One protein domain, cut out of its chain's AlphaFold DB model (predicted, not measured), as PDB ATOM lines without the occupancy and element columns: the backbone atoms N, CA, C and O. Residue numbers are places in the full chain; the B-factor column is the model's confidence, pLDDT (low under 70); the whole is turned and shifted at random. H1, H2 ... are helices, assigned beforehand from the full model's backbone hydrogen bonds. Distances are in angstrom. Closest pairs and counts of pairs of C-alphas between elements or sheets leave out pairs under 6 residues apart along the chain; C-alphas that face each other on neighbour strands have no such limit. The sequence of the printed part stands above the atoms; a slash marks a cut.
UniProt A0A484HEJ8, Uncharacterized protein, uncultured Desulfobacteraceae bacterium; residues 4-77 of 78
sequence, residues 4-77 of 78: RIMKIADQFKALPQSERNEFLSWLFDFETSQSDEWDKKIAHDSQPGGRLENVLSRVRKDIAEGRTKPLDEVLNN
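Overview. This is residues 4 to 77 of the 78 residues of an uncharacterized protein of uncultured Desulfobacteraceae bacterium (UniProt A0A484HEJ8). What shape do these atoms make? An open, gently curved bracket: H2 and H3 follow each other almost end to end as a long spine, H1 folds back from one end of it as a V, and H4 turns off at a corner at the other end, followed by a loop and the small helix H5 that hangs free. No helix touches another. What is it built of, and how large is it? The printed part has 74 residues with five named helices, H1 to H5 in that order, and no named strand, and its class is all helix. It is extended, with a radius of gyration of the C-alphas of 21.1 A, and its flat outline spans 58 by 37 by 19 A.

Along the chain. Where does the first helix lie? H1 is residues 4 to 14, from C-alpha 4 at (-18.449, -4.933, 4.870), and is 15.7 A long from first to last C-alpha. Which helices come next? H2, residues 17 to 33, is the longest by residues and measures 24.1 A, with C-alpha 17 at (-21.900, -24.964, -3.929). H3, residues 35 to 45, measures 15.0 A, and H4, residues 53 to 64, measures 16.3 A. Where does the last helix end? H5, residues 71 to 75, measures 6.1 A and ends with C-alpha 75 at (-17.504, -39.105, 33.075).

Arrangement. How does H1 stand to H2? They are close but not clearly touching, with the closest C-alphas, those of Phe 12 and Arg 20, 6.5 A apart. They run opposite ways at a steep tilt of 41 degrees. What of H3 and its neighbours? H2 and H3 meet only through their link. H3 and H4 are close but not clearly touching, with the closest C-alphas, those of Asp 45 and Glu 53, 7.9 A apart, and their lines are about perpendicular at 82 degrees. Which helices are apart, and how are the backbones formed? H4 and H5 are apart, and so are H1 and H4, for instance. In H1, H2, H3, H4 and H5 every O i to N i+4 pair is within hydrogen-bond range.

Size, cuts and confidence. How far does it reach? The two C-alphas farthest apart, those of Pro 16 and Glu 65, are 58.5 A apart. Are there cuts or long links? The printed part has no cut; the links H1 to H2 and H2 to H3 are tight, those from H3 to H4 and from H4 to H5 are short, and no link is long. Where is the model less sure? The mean pLDDT of the printed part is 91.4, and residues 34 to 35 and residue 77 are under 70.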
ATOM      1  N   ARG A   4     -19.472  -3.959   5.282       96.00
ATOM      2  CA  ARG A   4     -18.449  -4.933   4.870       96.00
ATOM      3  C   ARG A   4     -18.932  -6.378   5.006       96.00
ATOM      4  O   ARG A   4     -18.738  -7.165   4.091       96.00
ATOM      5  N   ILE A   5     -19.593  -6.703   6.116       95.06
ATOM      6  CA  ILE A   5     -20.094  -8.060   6.364       95.06
ATOM      7  C   ILE A   5     -21.251  -8.405   5.420       95.06
ATOM      8  O   ILE A   5     -21.319  -9.529   4.936       95.06
ATOM      9  N   MET A   6     -22.116  -7.439   5.091       96.25
ATOM     10  CA  MET A   6     -23.179  -7.654   4.099       96.25
ATOM     11  C   MET A   6     -22.605  -7.991   2.718       96.25
ATOM     12  O   MET A   6     -23.034  -8.962   2.107       96.25
ATOM     13  N   LYS A   7     -21.563  -7.275   2.274       97.25
ATOM     14  CA  LYS A   7     -20.895  -7.572   0.996       97.25
ATOM     15  C   LYS A   7     -20.304  -8.982   0.943       97.25
ATOM     16  O   LYS A   7     -20.463  -9.658  -0.066       97.25
ATOM     17  N   ILE A   8     -19.657  -9.429   2.021       95.81
ATOM     18  CA  ILE A   8     -19.104 -10.790   2.110       95.81
ATOM     19  C   ILE A   8     -20.232 -11.826   2.048       95.81
ATOM     20  O   ILE A   8     -20.128 -12.806   1.316       95.81
ATOM     21  N   ALA A   9     -21.329 -11.593   2.773       96.06
ATOM     22  CA  ALA A   9     -22.477 -12.492   2.767       96.06
ATOM     23  C   ALA A   9     -23.123 -12.603   1.377       96.06
ATOM     24  O   ALA A   9     -23.497 -13.699   0.961       96.06
ATOM     25  N   ASP A  10     -23.236 -11.490   0.652       97.25
ATOM     26  CA  ASP A  10     -23.795 -11.479  -0.700       97.25
ATOM     27  C   ASP A  10     -22.874 -12.191  -1.698       97.25
ATOM     28  O   ASP A  10     -23.350 -12.996  -2.500       97.25
ATOM     29  N   GLN A  11     -21.556 -11.980  -1.602       97.06
ATOM     30  CA  GLN A  11     -20.575 -12.705  -2.415       97.06
ATOM     31  C   GLN A  11     -20.615 -14.209  -2.137       97.06
ATOM     32  O   GLN A  11     -20.709 -14.986  -3.079       97.06
ATOM     33  N   PHE A  12     -20.644 -14.622  -0.866       96.88
ATOM     34  CA  PHE A  12     -20.737 -16.032  -0.478       96.88
ATOM     35  C   PHE A  12     -22.004 -16.709  -1.024       96.88
ATOM     36  O   PHE A  12     -21.948 -17.827  -1.534       96.88
ATOM     37  N   LYS A  13     -23.158 -16.030  -0.959       95.81
ATOM     38  CA  LYS A  13     -24.422 -16.552  -1.508       95.81
ATOM     39  C   LYS A  13     -24.377 -16.725  -3.026       95.81
ATOM     40  O   LYS A  13     -25.030 -17.635  -3.535       95.81
ATOM     41  N   ALA A  14     -23.629 -15.875  -3.728       97.69
ATOM     42  CA  ALA A  14     -23.474 -15.937  -5.177       97.69
ATOM     43  C   ALA A  14     -22.532 -17.061  -5.652       97.69
ATOM     44  O   ALA A  14     -22.570 -17.410  -6.830       97.69
ATOM     45  N   LEU A  15     -21.715 -17.642  -4.763       97.75
ATOM     46  CA  LEU A  15     -20.784 -18.718  -5.114       97.75
ATOM     47  C   LEU A  15     -21.516 -20.020  -5.495       97.75
ATOM     48  O   LEU A  15     -22.548 -20.348  -4.895       97.75
ATOM     49  N   PRO A  16     -20.959 -20.829  -6.413       98.06
ATOM     50  CA  PRO A  16     -21.337 -22.229  -6.584       98.06
ATOM     51  C   PRO A  16     -21.188 -23.034  -5.282       98.06
ATOM     52  O   PRO A  16     -20.395 -22.698  -4.404       98.06
ATOM     53  N   GLN A  17     -21.925 -24.143  -5.150       96.50
ATOM     54  CA  GLN A  17     -21.900 -24.964  -3.929       96.50
ATOM     55  C   GLN A  17     -20.493 -25.477  -3.574       96.50
ATOM     56  O   GLN A  17     -20.156 -25.528  -2.395       96.50
ATOM     57  N   SER A  18     -19.680 -25.848  -4.569       96.50
ATOM     58  CA  SER A  18     -18.300 -26.310  -4.364       96.50
ATOM     59  C   SER A  18     -17.432 -25.238  -3.707       96.50
ATOM     60  O   SER A  18     -16.779 -25.511  -2.707       96.50
ATOM     61  N   GLU A  19     -17.506 -24.007  -4.210       97.62
ATOM     62  CA  GLU A  19     -16.752 -22.863  -3.689       97.62
ATOM     63  C   GLU A  19     -17.268 -22.422  -2.313       97.62
ATOM     64  O   GLU A  19     -16.485 -22.032  -1.450       97.62
ATOM     65  N   ARG A  20     -18.578 -22.550  -2.043       97.56
ATOM     66  CA  ARG A  20     -19.108 -22.349  -0.683       97.56
ATOM     67  C   ARG A  20     -18.539 -23.357   0.308       97.56
ATOM     68  O   ARG A  20     -18.196 -22.975   1.421       97.56
ATOM     69  N   ASN A  21     -18.460 -24.629  -0.077       96.25
ATOM     70  CA  ASN A  21     -17.909 -25.673   0.787       96.25
ATOM     71  C   ASN A  21     -16.413 -25.440   1.050       96.25
ATOM     72  O   ASN A  21     -15.974 -25.566   2.188       96.25
ATOM     73  N   GLU A  22     -15.656 -25.044   0.024       97.00
ATOM     74  CA  GLU A  22     -14.247 -24.658   0.154       97.00
ATOM     75  C   GLU A  22     -14.075 -23.467   1.105       97.00
ATOM     76  O   GLU A  22     -13.284 -23.536   2.045       97.00
ATOM     77  N   PHE A  23     -14.879 -22.412   0.936       96.56
ATOM     78  CA  PHE A  23     -14.852 -21.242   1.814       96.56
ATOM     79  C   PHE A  23     -15.166 -21.596   3.272       96.56
ATOM     80  O   PHE A  23     -14.515 -21.093   4.185       96.56
ATOM     81  N   LEU A  24     -16.153 -22.467   3.510       96.06
ATOM     82  CA  LEU A  24     -16.497 -22.918   4.860       96.06
ATOM     83  C   LEU A  24     -15.388 -23.771   5.484       96.06
ATOM     84  O   LEU A  24     -15.118 -23.610   6.672       96.06
ATOM     85  N   SER A  25     -14.732 -24.632   4.700       94.69
ATOM     86  CA  SER A  25     -13.575 -25.407   5.164       94.69
ATOM     87  C   SER A  25     -12.431 -24.481   5.565       94.69
ATOM     88  O   SER A  25     -11.920 -24.582   6.674       94.69
ATOM     89  N   TRP A  26     -12.090 -23.517   4.706       95.38
ATOM     90  CA  TRP A  26     -11.059 -22.530   5.008       95.38
ATOM     91  C   TRP A  26     -11.402 -21.695   6.245       95.38
ATOM     92  O   TRP A  26     -10.532 -21.443   7.071       95.38
ATOM     93  N   LEU A  27     -12.661 -21.270   6.400       92.31
ATOM     94  CA  LEU A  27     -13.078 -20.486   7.560       92.31
ATOM     95  C   LEU A  27     -12.960 -21.300   8.853       92.31
ATOM     96  O   LEU A  27     -12.550 -20.760   9.876       92.31
ATOM     97  N   PHE A  28     -13.294 -22.590   8.810       87.00
ATOM     98  CA  PHE A  28     -13.097 -23.490   9.941       87.00
ATOM     99  C   PHE A  28     -11.612 -23.622  10.300       87.00
ATOM    100  O   PHE A  28     -11.252 -23.469  11.466       87.00
ATOM    101  N   ASP A  29     -10.743 -23.829   9.312       86.25
ATOM    102  CA  ASP A  29      -9.291 -23.900   9.521       86.25
ATOM    103  C   ASP A  29      -8.725 -22.572  10.042       86.25
ATOM    104  O   ASP A  29      -7.885 -22.548  10.937       86.25
ATOM    105  N   PHE A  30      -9.228 -21.444   9.540       86.62
ATOM    106  CA  PHE A  30      -8.869 -20.117  10.021       86.62
ATOM    107  C   PHE A  30      -9.249 -19.949  11.496       86.62
ATOM    108  O   PHE A  30      -8.380 -19.661  12.312       86.62
ATOM    109  N   GLU A  31     -10.504 -20.201  11.871       82.56
ATOM    110  CA  GLU A  31     -10.965 -20.083  13.263       82.56
ATOM    111  C   GLU A  31     -10.254 -21.072  14.202       82.56
ATOM    112  O   GLU A  31      -9.926 -20.727  15.336       82.56
ATOM    113  N   THR A  32      -9.957 -22.288  13.739       76.38
ATOM    114  CA  THR A  32      -9.231 -23.285  14.543       76.38
ATOM    115  C   THR A  32      -7.739 -22.986  14.651       76.38
ATOM    116  O   THR A  32      -7.163 -23.215  15.709       76.38
ATOM    117  N   SER A  33      -7.111 -22.382  13.640       73.81
ATOM    118  CA  SER A  33      -5.727 -21.886  13.739       73.81
ATOM    119  C   SER A  33      -5.585 -20.735  14.742       73.81
ATOM    120  O   SER A  33      -4.524 -20.535  15.328       73.81
ATOM    121  N   GLN A  34      -6.680 -20.023  15.023       67.06
ATOM    122  CA  GLN A  34      -6.741 -19.030  16.093       67.06
ATOM    123  C   GLN A  34      -6.854 -19.671  17.490       67.06
ATOM    124  O   GLN A  34      -6.751 -18.945  18.480       67.06
ATOM    125  N   SER A  35      -7.022 -20.999  17.606       62.25
ATOM    126  CA  SER A  35      -6.957 -21.717  18.891       62.25
ATOM    127  C   SER A  35      -5.628 -21.458  19.601       62.25
ATOM    128  O   SER A  35      -5.625 -21.230  20.807       62.25
ATOM    129  N   ASP A  36      -4.525 -21.352  18.857       70.88
ATOM    130  CA  ASP A  36      -3.214 -21.012  19.419       70.88
ATOM    131  C   ASP A  36      -3.208 -19.619  20.067       70.88
ATOM    132  O   ASP A  36      -2.552 -19.392  21.085       70.88
ATOM    133  N   GLU A  37      -3.944 -18.659  19.504       78.19
ATOM    134  CA  GLU A  37      -4.072 -17.317  20.082       78.19
ATOM    135  C   GLU A  37      -4.953 -17.320  21.333       78.19
ATOM    136  O   GLU A  37      -4.677 -16.596  22.294       78.19
ATOM    137  N   TRP A  38      -5.984 -18.166  21.361       80.81
ATOM    138  CA  TRP A  38      -6.769 -18.397  22.570       80.81
ATOM    139  C   TRP A  38      -5.931 -19.052  23.665       80.81
ATOM    140  O   TRP A  38      -5.962 -18.574  24.799       80.81
ATOM    141  N   ASP A  39      -5.115 -20.050  23.335       85.50
ATOM    142  CA  ASP A  39      -4.209 -20.703  24.280       85.50
ATOM    143  C   ASP A  39      -3.164 -19.726  24.825       85.50
ATOM    144  O   ASP A  39      -2.974 -19.637  26.041       85.50
ATOM    145  N   LYS A  40      -2.547 -18.907  23.964       88.31
ATOM    146  CA  LYS A  40      -1.619 -17.842  24.387       88.31
ATOM    147  C   LYS A  40      -2.291 -16.851  25.328       88.31
ATOM    148  O   LYS A  40      -1.705 -16.454  26.338       88.31
ATOM    149  N   LYS A  41      -3.526 -16.455  25.025       89.94
ATOM    150  CA  LYS A  41      -4.283 -15.517  25.853       89.94
ATOM    151  C   LYS A  41      -4.687 -16.129  27.188       89.94
ATOM    152  O   LYS A  41      -4.559 -15.463  28.209       89.94
ATOM    153  N   ILE A  42      -5.120 -17.387  27.208       91.19
ATOM    154  CA  ILE A  42      -5.425 -18.114  28.443       91.19
ATOM    155  C   ILE A  42      -4.159 -18.274  29.285       91.19
ATOM    156  O   ILE A  42      -4.207 -18.031  30.490       91.19
ATOM    157  N   ALA A  43      -3.022 -18.608  28.675       92.62
ATOM    158  CA  ALA A  43      -1.739 -18.717  29.365       92.62
ATOM    159  C   ALA A  43      -1.300 -17.382  29.988       92.62
ATOM    160  O   ALA A  43      -0.863 -17.359  31.141       92.62
ATOM    161  N   HIS A  44      -1.453 -16.277  29.253       93.31
ATOM    162  CA  HIS A  44      -1.205 -14.924  29.750       93.31
ATOM    163  C   HIS A  44      -2.162 -14.557  30.896       93.31
ATOM    164  O   HIS A  44      -1.730 -14.149  31.972       93.31
ATOM    165  N   ASP A  45      -3.465 -14.746  30.700       95.88
ATOM    166  CA  ASP A  45      -4.489 -14.363  31.673       95.88
ATOM    167  C   ASP A  45      -4.468 -15.241  32.940       95.88
ATOM    168  O   ASP A  45      -4.990 -14.823  33.977       95.88
ATOM    169  N   SER A  46      -3.848 -16.426  32.872       95.50
ATOM    170  CA  SER A  46      -3.645 -17.358  33.994       95.50
ATOM    171  C   SER A  46      -2.414 -17.050  34.857       95.50
ATOM    172  O   SER A  46      -2.217 -17.716  35.878       95.50
ATOM    173  N   GLN A  47      -1.573 -16.081  34.473       96.06
ATOM    174  CA  GLN A  47      -0.415 -15.676  35.279       96.06
ATOM    175  C   GLN A  47      -0.844 -15.033  36.616       96.06
ATOM    176  O   GLN A  47      -1.972 -14.547  36.727       96.06
ATOM    177  N   PRO A  48       0.026 -15.004  37.649       93.56
ATOM    178  CA  PRO A  48      -0.246 -14.275  38.893       93.56
ATOM    179  C   PRO A  48      -0.583 -12.799  38.625       93.56
ATOM    180  O   PRO A  48       0.075 -12.165  37.802       93.56
ATOM    181  N   GLY A  49      -1.611 -12.250  39.282       92.38
ATOM    182  CA  GLY A  49      -2.134 -10.910  38.963       92.38
ATOM    183  C   GLY A  49      -2.920 -10.811  37.646       92.38
ATOM    184  O   GLY A  49      -3.413  -9.738  37.295       92.38
ATOM    185  N   GLY A  50      -3.027 -11.910  36.895       94.50
ATOM    186  CA  GLY A  50      -3.739 -11.992  35.628       94.50
ATOM    187  C   GLY A  50      -5.256 -11.999  35.798       94.50
ATOM    188  O   GLY A  50      -5.808 -12.180  36.886       94.50
ATOM    189  N   ARG A  51      -5.969 -11.830  34.683       96.38
ATOM    190  CA  ARG A  51      -7.433 -11.699  34.675       96.38
ATOM    191  C   ARG A  51      -8.159 -12.896  35.301       96.38
ATOM    192  O   ARG A  51      -9.268 -12.736  35.810       96.38
ATOM    193  N   LEU A  52      -7.557 -14.084  35.261       96.81
ATOM    194  CA  LEU A  52      -8.145 -15.304  35.810       96.81
ATOM    195  C   LEU A  52      -7.812 -15.535  37.288       96.81
ATOM    196  O   LEU A  52      -8.334 -16.489  37.861       96.81
ATOM    197  N   GLU A  53      -7.021 -14.676  37.937       96.81
ATOM    198  CA  GLU A  53      -6.552 -14.881  39.313       96.81
ATOM    199  C   GLU A  53      -7.690 -15.157  40.304       96.81
ATOM    200  O   GLU A  53      -7.637 -16.134  41.050       96.81
ATOM    201  N   ASN A  54      -8.768 -14.369  40.256       96.12
ATOM    202  CA  ASN A  54      -9.922 -14.556  41.140       96.12
ATOM    203  C   ASN A  54     -10.588 -15.927  40.955       96.12
ATOM    204  O   ASN A  54     -10.970 -16.583  41.926       96.12
ATOM    205  N   VAL A  55     -10.725 -16.375  39.705       96.69
ATOM    206  CA  VAL A  55     -11.347 -17.664  39.381       96.69
ATOM    207  C   VAL A  55     -10.427 -18.809  39.796       96.69
ATOM    208  O   VAL A  55     -10.878 -19.742  40.457       96.69
ATOM    209  N   LEU A  56      -9.136 -18.714  39.476       96.94
ATOM    210  CA  LEU A  56      -8.135 -19.721  39.823       96.94
ATOM    211  C   LEU A  56      -7.962 -19.851  41.340       96.94
ATOM    212  O   LEU A  56      -7.873 -20.965  41.849       96.94
ATOM    213  N   SER A  57      -7.967 -18.735  42.071       96.69
ATOM    214  CA  SER A  57      -7.914 -18.718  43.535       96.69
ATOM    215  C   SER A  57      -9.113 -19.446  44.146       96.69
ATOM    216  O   SER A  57      -8.940 -20.339  44.980       96.69
ATOM    217  N   ARG A  58     -10.329 -19.152  43.663       97.12
ATOM    218  CA  ARG A  58     -11.548 -19.845  44.103       97.12
ATOM    219  C   ARG A  58     -11.472 -21.349  43.841       97.12
ATOM    220  O   ARG A  58     -11.698 -22.126  44.759       97.12
ATOM    221  N   VAL A  59     -11.113 -21.751  42.623       95.50
ATOM    222  CA  VAL A  59     -11.038 -23.171  42.239       95.50
ATOM    223  C   VAL A  59     -10.001 -23.919  43.079       95.50
ATOM    224  O   VAL A  59     -10.285 -25.002  43.579       95.50
ATOM    225  N   ARG A  60      -8.817 -23.336  43.307       96.00
ATOM    226  CA  ARG A  60      -7.790 -23.935  44.179       96.00
ATOM    227  C   ARG A  60      -8.296 -24.122  45.608       96.00
ATOM    228  O   ARG A  60      -8.037 -25.162  46.208       96.00
ATOM    229  N   LYS A  61      -9.041 -23.148  46.139       97.75
ATOM    230  CA  LYS A  61      -9.685 -23.256  47.453       97.75
ATOM    231  C   LYS A  61     -10.749 -24.356  47.478       97.75
ATOM    232  O   LYS A  61     -10.771 -25.138  48.420       97.75
ATOM    233  N   ASP A  62     -11.594 -24.447  46.451       97.62
ATOM    234  CA  ASP A  62     -12.611 -25.500  46.339       97.62
ATOM    235  C   ASP A  62     -11.978 -26.901  46.331       97.62
ATOM    236  O   ASP A  62     -12.469 -27.788  47.027       97.62
ATOM    237  N   ILE A  63     -10.861 -27.081  45.616       95.75
ATOM    238  CA  ILE A  63     -10.086 -28.333  45.612       95.75
ATOM    239  C   ILE A  63      -9.540 -28.635  47.013       95.75
ATOM    240  O   ILE A  63      -9.720 -29.740  47.519       95.75
ATOM    241  N   ALA A  64      -8.906 -27.653  47.662       96.69
ATOM    242  CA  ALA A  64      -8.324 -27.827  48.995       96.69
ATOM    243  C   ALA A  64      -9.375 -28.160  50.069       96.69
ATOM    244  O   ALA A  64      -9.092 -28.903  51.005       96.69
ATOM    245  N   GLU A  65     -10.591 -27.632  49.928       97.88
ATOM    246  CA  GLU A  65     -11.708 -27.863  50.850       97.88
ATOM    247  C   GLU A  65     -12.575 -29.074  50.447       97.88
ATOM    248  O   GLU A  65     -13.630 -29.295  51.040       97.88
ATOM    249  N   GLY A  66     -12.154 -29.862  49.448       95.81
ATOM    250  CA  GLY A  66     -12.846 -31.084  49.027       95.81
ATOM    251  C   GLY A  66     -14.214 -30.843  48.381       95.81
ATOM    252  O   GLY A  66     -15.043 -31.747  48.331       95.81
ATOM    253  N   ARG A  67     -14.474 -29.634  47.870       96.44
ATOM    254  CA  ARG A  67     -15.723 -29.274  47.173       96.44
ATOM    255  C   ARG A  67     -15.727 -29.649  45.690       96.44
ATOM    256  O   ARG A  67     -16.507 -29.109  44.908       96.44
ATOM    257  N   THR A  68     -14.861 -30.567  45.293       94.44
ATOM    258  CA  THR A  68     -14.729 -31.052  43.919       94.44
ATOM    259  C   THR A  68     -14.962 -32.552  43.872       94.44
ATOM    260  O   THR A  68     -14.703 -33.246  44.851       94.44
ATOM    261  N   LYS A  69     -15.406 -33.056  42.723       92.12
ATOM    262  CA  LYS A  69     -15.463 -34.494  42.450       92.12
ATOM    263  C   LYS A  69     -14.369 -34.875  41.456       92.12
ATOM    264  O   LYS A  69     -14.079 -34.058  40.575       92.12
ATOM    265  N   PRO A  70     -13.779 -36.072  41.573       90.31
ATOM    266  CA  PRO A  70     -12.940 -36.626  40.524       90.31
ATOM    267  C   PRO A  70     -13.684 -36.640  39.182       90.31
ATOM    268  O   PRO A  70     -14.888 -36.892  39.117       90.31
ATOM    269  N   LEU A  71     -12.980 -36.296  38.104       88.38
ATOM    270  CA  LEU A  71     -13.598 -36.162  36.783       88.38
ATOM    271  C   LEU A  71     -14.065 -37.519  36.236       88.38
ATOM    272  O   LEU A  71     -15.083 -37.594  35.559       88.38
ATOM    273  N   ASP A  72     -13.345 -38.586  36.557       88.88
ATOM    274  CA  ASP A  72     -13.690 -39.967  36.238       88.88
ATOM    275  C   ASP A  72     -15.013 -40.401  36.877       88.88
ATOM    276  O   ASP A  72     -15.800 -41.060  36.209       88.88
ATOM    277  N   GLU A  73     -15.335 -39.958  38.095       88.88
ATOM    278  CA  GLU A  73     -16.657 -40.209  38.694       88.88
ATOM    279  C   GLU A  73     -17.795 -39.499  37.942       88.88
ATOM    280  O   GLU A  73     -18.940 -39.948  37.959       88.88
ATOM    281  N   VAL A  74     -17.504 -38.376  37.277       86.12
ATOM    282  CA  VAL A  74     -18.488 -37.623  36.485       86.12
ATOM    283  C   VAL A  74     -18.638 -38.209  35.080       86.12
ATOM    284  O   VAL A  74     -19.748 -38.259  34.553       86.12
ATOM    285  N   LEU A  75     -17.532 -38.631  34.461       86.25
ATOM    286  CA  LEU A  75     -17.504 -39.105  33.075       86.25
ATOM    287  C   LEU A  75     -17.787 -40.607  32.936       86.25
ATOM    288  O   LEU A  75     -18.372 -41.010  31.934       86.25
ATOM    289  N   ASN A  76     -17.423 -41.427  33.924       76.69
ATOM    290  CA  ASN A  76     -17.537 -42.890  33.869       76.69
ATOM    291  C   ASN A  76     -18.733 -43.415  34.670       76.69
ATOM    292  O   ASN A  76     -18.633 -44.449  35.328       76.69
ATOM    293  N   ASN A  77     -19.858 -42.702  34.630       57.44
ATOM    294  CA  ASN A  77     -21.089 -43.081  35.323       57.44
ATOM    295  C   ASN A  77     -21.757 -44.302  34.642       57.44
ATOM    296  O   ASN A  77     -22.804 -44.175  34.005       57.44
TER     297      ASN A  77